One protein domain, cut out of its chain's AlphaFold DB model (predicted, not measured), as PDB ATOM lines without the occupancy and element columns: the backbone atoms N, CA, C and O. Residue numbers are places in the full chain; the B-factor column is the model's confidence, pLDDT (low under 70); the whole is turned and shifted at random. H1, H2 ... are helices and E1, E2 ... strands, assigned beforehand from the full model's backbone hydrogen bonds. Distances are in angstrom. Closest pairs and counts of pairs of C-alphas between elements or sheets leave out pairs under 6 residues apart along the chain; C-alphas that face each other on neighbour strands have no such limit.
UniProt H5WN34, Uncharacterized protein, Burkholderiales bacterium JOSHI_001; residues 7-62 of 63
ATOM      1  N   VAL A   7      41.859  89.735 211.498       96.94
ATOM      2  CA  VAL A   7      41.119  89.909 210.250       96.94
ATOM      3  C   VAL A   7      39.847  90.697 210.492       96.94
ATOM      4  O   VAL A   7      39.141  90.501 211.476       96.94
ATOM      5  N   LEU A   8      39.546  91.579 209.551       97.50
ATOM      6  CA  LEU A   8      38.295  92.295 209.470       97.50
ATOM      7  C   LEU A   8      37.337  91.468 208.608       97.50
ATOM      8  O   LEU A   8      37.572  91.273 207.410       97.50
ATOM      9  N   ARG A   9      36.276  90.952 209.227       97.69
ATOM     10  CA  ARG A   9      35.299  90.066 208.595       97.69
ATOM     11  C   ARG A   9      34.053  90.822 208.165       97.69
ATOM     12  O   ARG A   9      33.322  91.350 208.997       97.69
ATOM     13  N   PHE A  10      33.751  90.769 206.874       98.12
ATOM     14  CA  PHE A  10      32.495  91.238 206.294       98.12
ATOM     15  C   PHE A  10      31.587  90.035 206.042       98.12
ATOM     16  O   PHE A  10      31.817  89.272 205.106       98.12
ATOM     17  N   THR A  11      30.554  89.850 206.863       98.00
ATOM     18  CA  THR A  11      29.589  88.746 206.709       98.00
ATOM     19  C   THR A  11      28.427  89.174 205.817       98.00
ATOM     20  O   THR A  11      27.886  90.265 206.000       98.00
ATOM     21  N   SER A  12      28.041  88.341 204.847       97.81
ATOM     22  CA  SER A  12      26.899  88.632 203.971       97.81
ATOM     23  C   SER A  12      25.582  88.626 204.749       97.81
ATOM     24  O   SER A  12      25.350  87.748 205.577       97.81
ATOM     25  N   LEU A  13      24.699  89.577 204.442       97.31
ATOM     26  CA  LEU A  13      23.364  89.676 205.042       97.31
ATOM     27  C   LEU A  13      22.370  88.652 204.477       97.31
ATOM     28  O   LEU A  13      21.417  88.286 205.156       97.31
ATOM     29  N   PHE A  14      22.585  88.196 203.240       96.25
ATOM     30  CA  PHE A  14      21.625  87.353 202.517       96.25
ATOM     31  C   PHE A  14      22.116  85.928 202.275       96.25
ATOM     32  O   PHE A  14      21.305  85.043 202.030       96.25
ATOM     33  N   ASN A  15      23.432  85.700 202.336       95.19
ATOM     34  CA  ASN A  15      24.043  84.409 202.033       95.19
ATOM     35  C   ASN A  15      24.805  83.889 203.259       95.19
ATOM     36  O   ASN A  15      25.993  84.201 203.412       95.19
ATOM     37  N   PRO A  16      24.152  83.104 204.137       91.12
ATOM     38  CA  PRO A  16      24.809  82.494 205.286       91.12
ATOM     39  C   PRO A  16      26.079  81.746 204.868       91.12
ATOM     40  O   PRO A  16      26.088  81.007 203.887       91.12
ATOM     41  N   GLY A  17      27.173  81.970 205.594       91.69
ATOM     42  CA  GLY A  17      28.471  81.356 205.296       91.69
ATOM     43  C   GLY A  17      29.309  82.076 204.234       91.69
ATOM     44  O   GLY A  17      30.493  81.768 204.121       91.69
ATOM     45  N   ARG A  18      28.775  83.075 203.514       95.56
ATOM     46  CA  ARG A  18      29.579  83.936 202.630       95.56
ATOM     47  C   ARG A  18      30.150  85.119 203.408       95.56
ATOM     48  O   ARG A  18      29.412  85.877 204.038       95.56
ATOM     49  N   TYR A  19      31.464  85.298 203.327       97.12
ATOM     50  CA  TYR A  19      32.167  86.401 203.975       97.12
ATOM     51  C   TYR A  19      33.430  86.808 203.210       97.12
ATOM     52  O   TYR A  19      33.946  86.054 202.386       97.12
ATOM     53  N   VAL A  20      33.923  88.011 203.499       97.06
ATOM     54  CA  VAL A  20      35.241  88.501 203.077       97.06
ATOM     55  C   VAL A  20      36.093  88.696 204.325       97.06
ATOM     56  O   VAL A  20      35.632  89.318 205.280       97.06
ATOM     57  N   LEU A  21      37.322  88.180 204.310       97.00
ATOM     58  CA  LEU A  21      38.328  88.426 205.344       97.00
ATOM     59  C   LEU A  21      39.417  89.331 204.778       97.00
ATOM     60  O   LEU A  21      39.927  89.079 203.685       97.00
ATOM     61  N   VAL A  22      39.777  90.368 205.526       96.88
ATOM     62  CA  VAL A  22      40.849  91.298 205.162       96.88
ATOM     63  C   VAL A  22      41.812  91.411 206.342       96.88
ATOM     64  O   VAL A  22      41.339  91.660 207.447       96.88
ATOM     65  N   PRO A  23      43.132  91.233 206.161       96.69
ATOM     66  CA  PRO A  23      44.101  91.437 207.233       96.69
ATOM     67  C   PRO A  23      43.981  92.838 207.837       96.69
ATOM     68  O   PRO A  23      43.814  93.822 207.115       96.69
ATOM     69  N   CYS A  24      44.059  92.923 209.160       96.38
ATOM     70  CA  CYS A  24      43.999  94.181 209.893       96.38
ATOM     71  C   CYS A  24      44.818  94.105 211.187       96.38
ATOM     72  O   CYS A  24      45.313  93.041 211.570       96.38
ATOM     73  N   ASP A  25      44.965  95.240 211.861       94.75
ATOM     74  CA  ASP A  25      45.491  95.289 213.220       94.75
ATOM     75  C   ASP A  25      44.418  94.929 214.273       94.75
ATOM     76  O   ASP A  25      43.252  94.670 213.968       94.75
ATOM     77  N   LYS A  26      44.805  94.948 215.553       94.50
ATOM     78  CA  LYS A  26      43.904  94.669 216.687       94.50
ATOM     79  C   LYS A  26      42.722  95.640 216.803       94.50
ATOM     80  O   LYS A  26      41.738  95.308 217.456       94.50
ATOM     81  N   ALA A  27      42.833  96.833 216.227       94.38
ATOM     82  CA  ALA A  27      41.791  97.854 216.227       94.38
ATOM     83  C   ALA A  27      40.903  97.784 214.969       94.38
ATOM     84  O   ALA A  27      39.927  98.527 214.873       94.38
ATOM     85  N   GLY A  28      41.203  96.889 214.021       94.75
ATOM     86  CA  GLY A  28      40.477  96.759 212.762       94.75
ATOM     87  C   GLY A  28      40.955  97.709 211.666       94.75
ATOM     88  O   GLY A  28      40.282  97.840 210.640       94.75
ATOM     89  N   HIS A  29      42.105  98.367 211.839       95.88
ATOM     90  CA  HIS A  29      42.699  99.160 210.771       95.88
ATOM     91  C   HIS A  29      43.319  98.245 209.727       95.88
ATOM     92  O   HIS A  29      44.151  97.386 210.020       95.88
ATOM     93  N   VAL A  30      42.902  98.453 208.486       96.44
ATOM     94  CA  VAL A  30      43.452  97.771 207.323       96.44
ATOM     95  C   VAL A  30      44.535  98.662 206.734       96.44
ATOM     96  O   VAL A  30      44.248  99.788 206.323       96.44
ATOM     97  N   ASP A  31      45.759  98.151 206.661       95.75
ATOM     98  CA  ASP A  31      46.821  98.770 205.872       95.75
ATOM     99  C   ASP A  31      46.554  98.488 204.387       95.75
ATOM    100  O   ASP A  31      46.892  97.426 203.863       95.75
ATOM    101  N   ILE A  32      45.881  99.431 203.722       94.50
ATOM    102  CA  ILE A  32      45.432  99.301 202.329       94.50
ATOM    103  C   ILE A  32      46.615  99.178 201.362       94.50
ATOM    104  O   ILE A  32      46.486  98.497 200.342       94.50
ATOM    105  N   ASP A  33      47.743  99.816 201.667       94.69
ATOM    106  CA  ASP A  33      48.920  99.833 200.797       94.69
ATOM    107  C   ASP A  33      49.704  98.517 200.878       94.69
ATOM    108  O   ASP A  33      50.354  98.124 199.910       94.69
ATOM    109  N   SER A  34      49.561  97.782 201.986       94.19
ATOM    110  CA  SER A  34      50.074  96.414 202.123       94.19
ATOM    111  C   SER A  34      49.261  95.358 201.352       94.19
ATOM    112  O   SER A  34      49.727  94.231 201.163       94.19
ATOM    113  N   LEU A  35      48.041  95.687 200.905       94.81
ATOM    114  CA  LEU A  35      47.167  94.736 200.216       94.81
ATOM    115  C   LEU A  35      47.544  94.583 198.739       94.81
ATOM    116  O   LEU A  35      47.698  95.555 198.002       94.81
ATOM    117  N   GLY A  36      47.536  93.339 198.257       96.12
ATOM    118  CA  GLY A  36      47.524  93.070 196.819       96.12
ATOM    119  C   GLY A  36      46.269  93.636 196.138       96.12
ATOM    120  O   GLY A  36      45.197  93.714 196.742       96.12
ATOM    121  N   GLU A  37      46.379  93.973 194.851       96.62
ATOM    122  CA  GLU A  37      45.341  94.666 194.068       96.62
ATOM    123  C   GLU A  37      43.942  94.036 194.195       96.62
ATOM    124  O   GLU A  37      42.964  94.715 194.516       96.62
ATOM    125  N   ARG A  38      43.842  92.712 194.023       96.94
ATOM    126  CA  ARG A  38      42.565  91.989 194.118       96.94
ATOM    127  C   ARG A  38      41.918  92.131 195.497       96.94
ATOM    128  O   ARG A  38      40.702  92.310 195.597       96.94
ATOM    129  N   LEU A  39      42.713  92.033 196.559       96.94
ATOM    130  CA  LEU A  39      42.213  92.117 197.928       96.94
ATOM    131  C   LEU A  39      41.824  93.554 198.282       96.94
ATOM    132  O   LEU A  39      40.783  93.761 198.899       96.94
ATOM    133  N   ARG A  40      42.584  94.544 197.798       97.62
ATOM    134  CA  ARG A  40      42.243  95.967 197.910       97.62
ATOM    135  C   ARG A  40      40.885  96.278 197.278       97.62
ATOM    136  O   ARG A  40      40.044  96.894 197.928       97.62
ATOM    137  N   LEU A  41      40.637  95.817 196.049       98.12
ATOM    138  CA  LEU A  41      39.342  96.001 195.380       98.12
ATOM    139  C   LEU A  41      38.205  95.308 196.139       98.12
ATOM    140  O   LEU A  41      37.143  95.895 196.337       98.12
ATOM    141  N   THR A  42      38.446  94.083 196.613       97.56
ATOM    142  CA  THR A  42      37.458  93.321 197.391       97.56
ATOM    143  C   THR A  42      37.102  94.042 198.697       97.56
ATOM    144  O   THR A  42      35.922  94.178 199.015       97.56
ATOM    145  N   TYR A  43      38.098  94.562 199.421       97.88
ATOM    146  CA  TYR A  43      37.906  95.339 200.646       97.88
ATOM    147  C   TYR A  43      37.104  96.620 200.396       97.88
ATOM    148  O   TYR A  43      36.118  96.872 201.088       97.88
ATOM    149  N   LEU A  44      37.489  97.417 199.394       98.00
ATOM    150  CA  LEU A  44      36.800  98.668 199.071       98.00
ATOM    151  C   LEU A  44      35.350  98.418 198.632       98.00
ATOM    152  O   LEU A  44      34.449  99.132 199.072       98.00
ATOM    153  N   GLY A  45      35.115  97.373 197.833       98.06
ATOM    154  CA  GLY A  45      33.773  96.951 197.432       98.06
ATOM    155  C   GLY A  45      32.919  96.502 198.620       98.06
ATOM    156  O   GLY A  45      31.807  96.994 198.796       98.06
ATOM    157  N   ALA A  46      33.451  95.631 199.484       97.75
ATOM    158  CA  ALA A  46      32.740  95.173 200.679       97.75
ATOM    159  C   ALA A  46      32.416  96.337 201.631       97.75
ATOM    160  O   ALA A  46      31.297  96.431 202.136       97.75
ATOM    161  N   ARG A  47      33.360  97.272 201.814       97.56
ATOM    162  CA  ARG A  47      33.187  98.468 202.647       97.56
ATOM    163  C   ARG A  47      32.115  99.416 202.106       97.56
ATOM    164  O   ARG A  47      31.346  99.958 202.892       97.56
ATOM    165  N   ALA A  48      32.028  99.588 200.787       98.38
ATOM    166  CA  ALA A  48      30.975 100.388 200.158       98.38
ATOM    167  C   ALA A  48      29.576  99.751 200.286       98.38
ATOM    168  O   ALA A  48      28.570 100.457 200.255       98.38
ATOM    169  N   MET A  49      29.511  98.427 200.456       98.12
ATOM    170  CA  MET A  49      28.269  97.650 200.518       98.12
ATOM    171  C   MET A  49      27.813  97.300 201.946       98.12
ATOM    172  O   MET A  49      26.883  96.503 202.118       98.12
ATOM    173  N   ILE A  50      28.420  97.896 202.979       98.06
ATOM    174  CA  ILE A  50      27.966  97.748 204.372       98.06
ATOM    175  C   ILE A  50      26.513  98.231 204.507       98.06
ATOM    176  O   ILE A  50      26.131  99.276 203.981       98.06
ATOM    177  N   GLY A  51      25.688  97.450 205.207       97.06
ATOM    178  CA  GLY A  51      24.255  97.696 205.396       97.06
ATOM    179  C   GLY A  51      23.394  97.371 204.171       97.06
ATOM    180  O   GLY A  51      22.172  97.454 204.256       97.06
ATOM    181  N   ARG A  52      24.012  96.996 203.041       97.25
ATOM    182  CA  ARG A  52      23.321  96.599 201.807       97.25
ATOM    183  C   ARG A  52      23.553  95.137 201.463       97.25
ATOM    184  O   ARG A  52      22.581  94.424 201.300       97.25
ATOM    185  N   GLU A  53      24.804  94.687 201.370       97.31
ATOM    186  CA  GLU A  53      25.166  93.283 201.089       97.31
ATOM    187  C   GLU A  53      25.909  92.631 202.263       97.31
ATOM    188  O   GLU A  53      25.771  91.426 202.487       97.31
ATOM    189  N   TYR A  54      26.653  93.430 203.031       98.25
ATOM    190  CA  TYR A  54      27.436  92.982 204.181       98.25
ATOM    191  C   TYR A  54      26.979  93.666 205.473       98.25
ATOM    192  O   TYR A  54      26.566  94.826 205.463       98.25
ATOM    193  N   ALA A  55      27.074  92.957 206.596       97.56
ATOM    194  CA  ALA A  55      26.922  93.541 207.926       97.56
ATOM    195  C   ALA A  55      28.087  94.494 208.253       97.56
ATOM    196  O   ALA A  55      29.101  94.522 207.546       97.56
ATOM    197  N   TYR A  56      27.960  95.264 209.339       97.81
ATOM    198  CA  TYR A  56      29.105  96.000 209.875       97.81
ATOM    199  C   TYR A  56      30.216  95.001 210.232       97.81
ATOM    200  O   TYR A  56      29.917  93.985 210.870       97.81
ATOM    201  N   PRO A  57      31.461  95.225 209.782       97.50
ATOM    202  CA  PRO A  57      32.495  94.220 209.917       97.50
ATOM    203  C   PRO A  57      32.952  94.061 211.366       97.50
ATOM    204  O   PRO A  57      32.908  95.004 212.156       97.50
ATOM    205  N   VAL A  58      33.433  92.866 211.695       97.75
ATOM    206  CA  VAL A  58      33.952  92.529 213.027       97.75
ATOM    207  C   VAL A  58      35.423  92.145 212.943       97.75
ATOM    208  O   VAL A  58      35.858  91.557 211.953       97.75
ATOM    209  N   VAL A  59      36.193  92.504 213.969       97.50
ATOM    210  CA  VAL A  59      37.593  92.087 214.099       97.50
ATOM    211  C   VAL A  59      37.628  90.708 214.754       97.50
ATOM    212  O   VAL A  59      37.054  90.516 215.824       97.50
ATOM    213  N   GLU A  60      38.311  89.761 214.119       96.19
ATOM    214  CA  GLU A  60      38.492  88.389 214.598       96.19
ATOM    215  C   GLU A  60      39.978  88.017 214.606       96.19
ATOM    216  O   GLU A  60      40.778  88.557 213.838       96.19
ATOM    217  N   ILE A  61      40.352  87.069 215.463       94.88
ATOM    218  CA  ILE A  61      41.658  86.411 215.384       94.88
ATOM    219  C   ILE A  61      41.604  85.436 214.204       94.88
ATOM    220  O   ILE A  61      40.675  84.631 214.102       94.88
ATOM    221  N   ALA A  62      42.583  85.517 213.306       85.81
ATOM    222  CA  ALA A  62      42.743  84.529 212.252       85.81
ATOM    223  C   ALA A  62      43.159  83.193 212.882       85.81
ATOM    224  O   ALA A  62      44.108  83.146 213.668       85.81
TER     225      ALA A  62
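This is residues 7 to 62 of the 63 residues of an uncharacterized protein of Burkholderiales bacterium JOSHI_001 (UniProt H5WN34). A small, strongly twisted antiparallel sheet of three strands, in the order E2, E1, E3, has one helix, H1, packed across one face, on the side of E2 and E1. The hairpin E1 and E2 makes most of the sheet, and E3 adds the other edge. The printed part has 56 residues, 27 of them in named elements, in the order E1, E2, H1, E3; the class is mixed, helices and strands. It is compact, with a radius of gyration of the C-alphas of 10.7 A and spans of 30 by 23 by 16 A.

In the sheet, inner strand E1, residues 7 to 11, is antiparallel to edge strand E2, residues 19 to 24, at 159 degrees; N 8 and O 22 are 2.8 A apart, within hydrogen-bond range. On its other side E1 is antiparallel to edge strand E3, residues 58 to 61, at 132 degrees, with N 9 and O 58 within range at 2.8 A. H1, residues 37 to 48, is on the sheet at a height over the sheet of 9.2 A; the arrangement is two layers, a helix on one face of a sheet. It lies over E2, and only just not over E1, on which 2 of its C-alphas fall. On the local plane it runs across the strands, at 69 degrees to E2. The closest C-alphas of H1 and E2 are those of Tyr 43 and Val 22, 6.7 A apart. E2, H1 and E3 form a split strand-helix-strand unit, two strands running the same way with E1 between them, and its crossover is right-handed. In H1 every O i to N i+4 pair is within hydrogen-bond range.

E1 begins at C-alpha 7, (41.119, 89.909, 210.250), and is 12.1 A long. E2 is 15.3 A long, H1 16.6 A and E3 10.1 A, ending at C-alpha 61, (41.658, 86.411, 215.384).

The C-alphas of Phe 14 and Asp 33, the two farthest apart, are 30.1 A apart. The link from E2 to H1, residues 25 to 36, is long. The printed part has no cut, and no printed residue is under pLDDT 70.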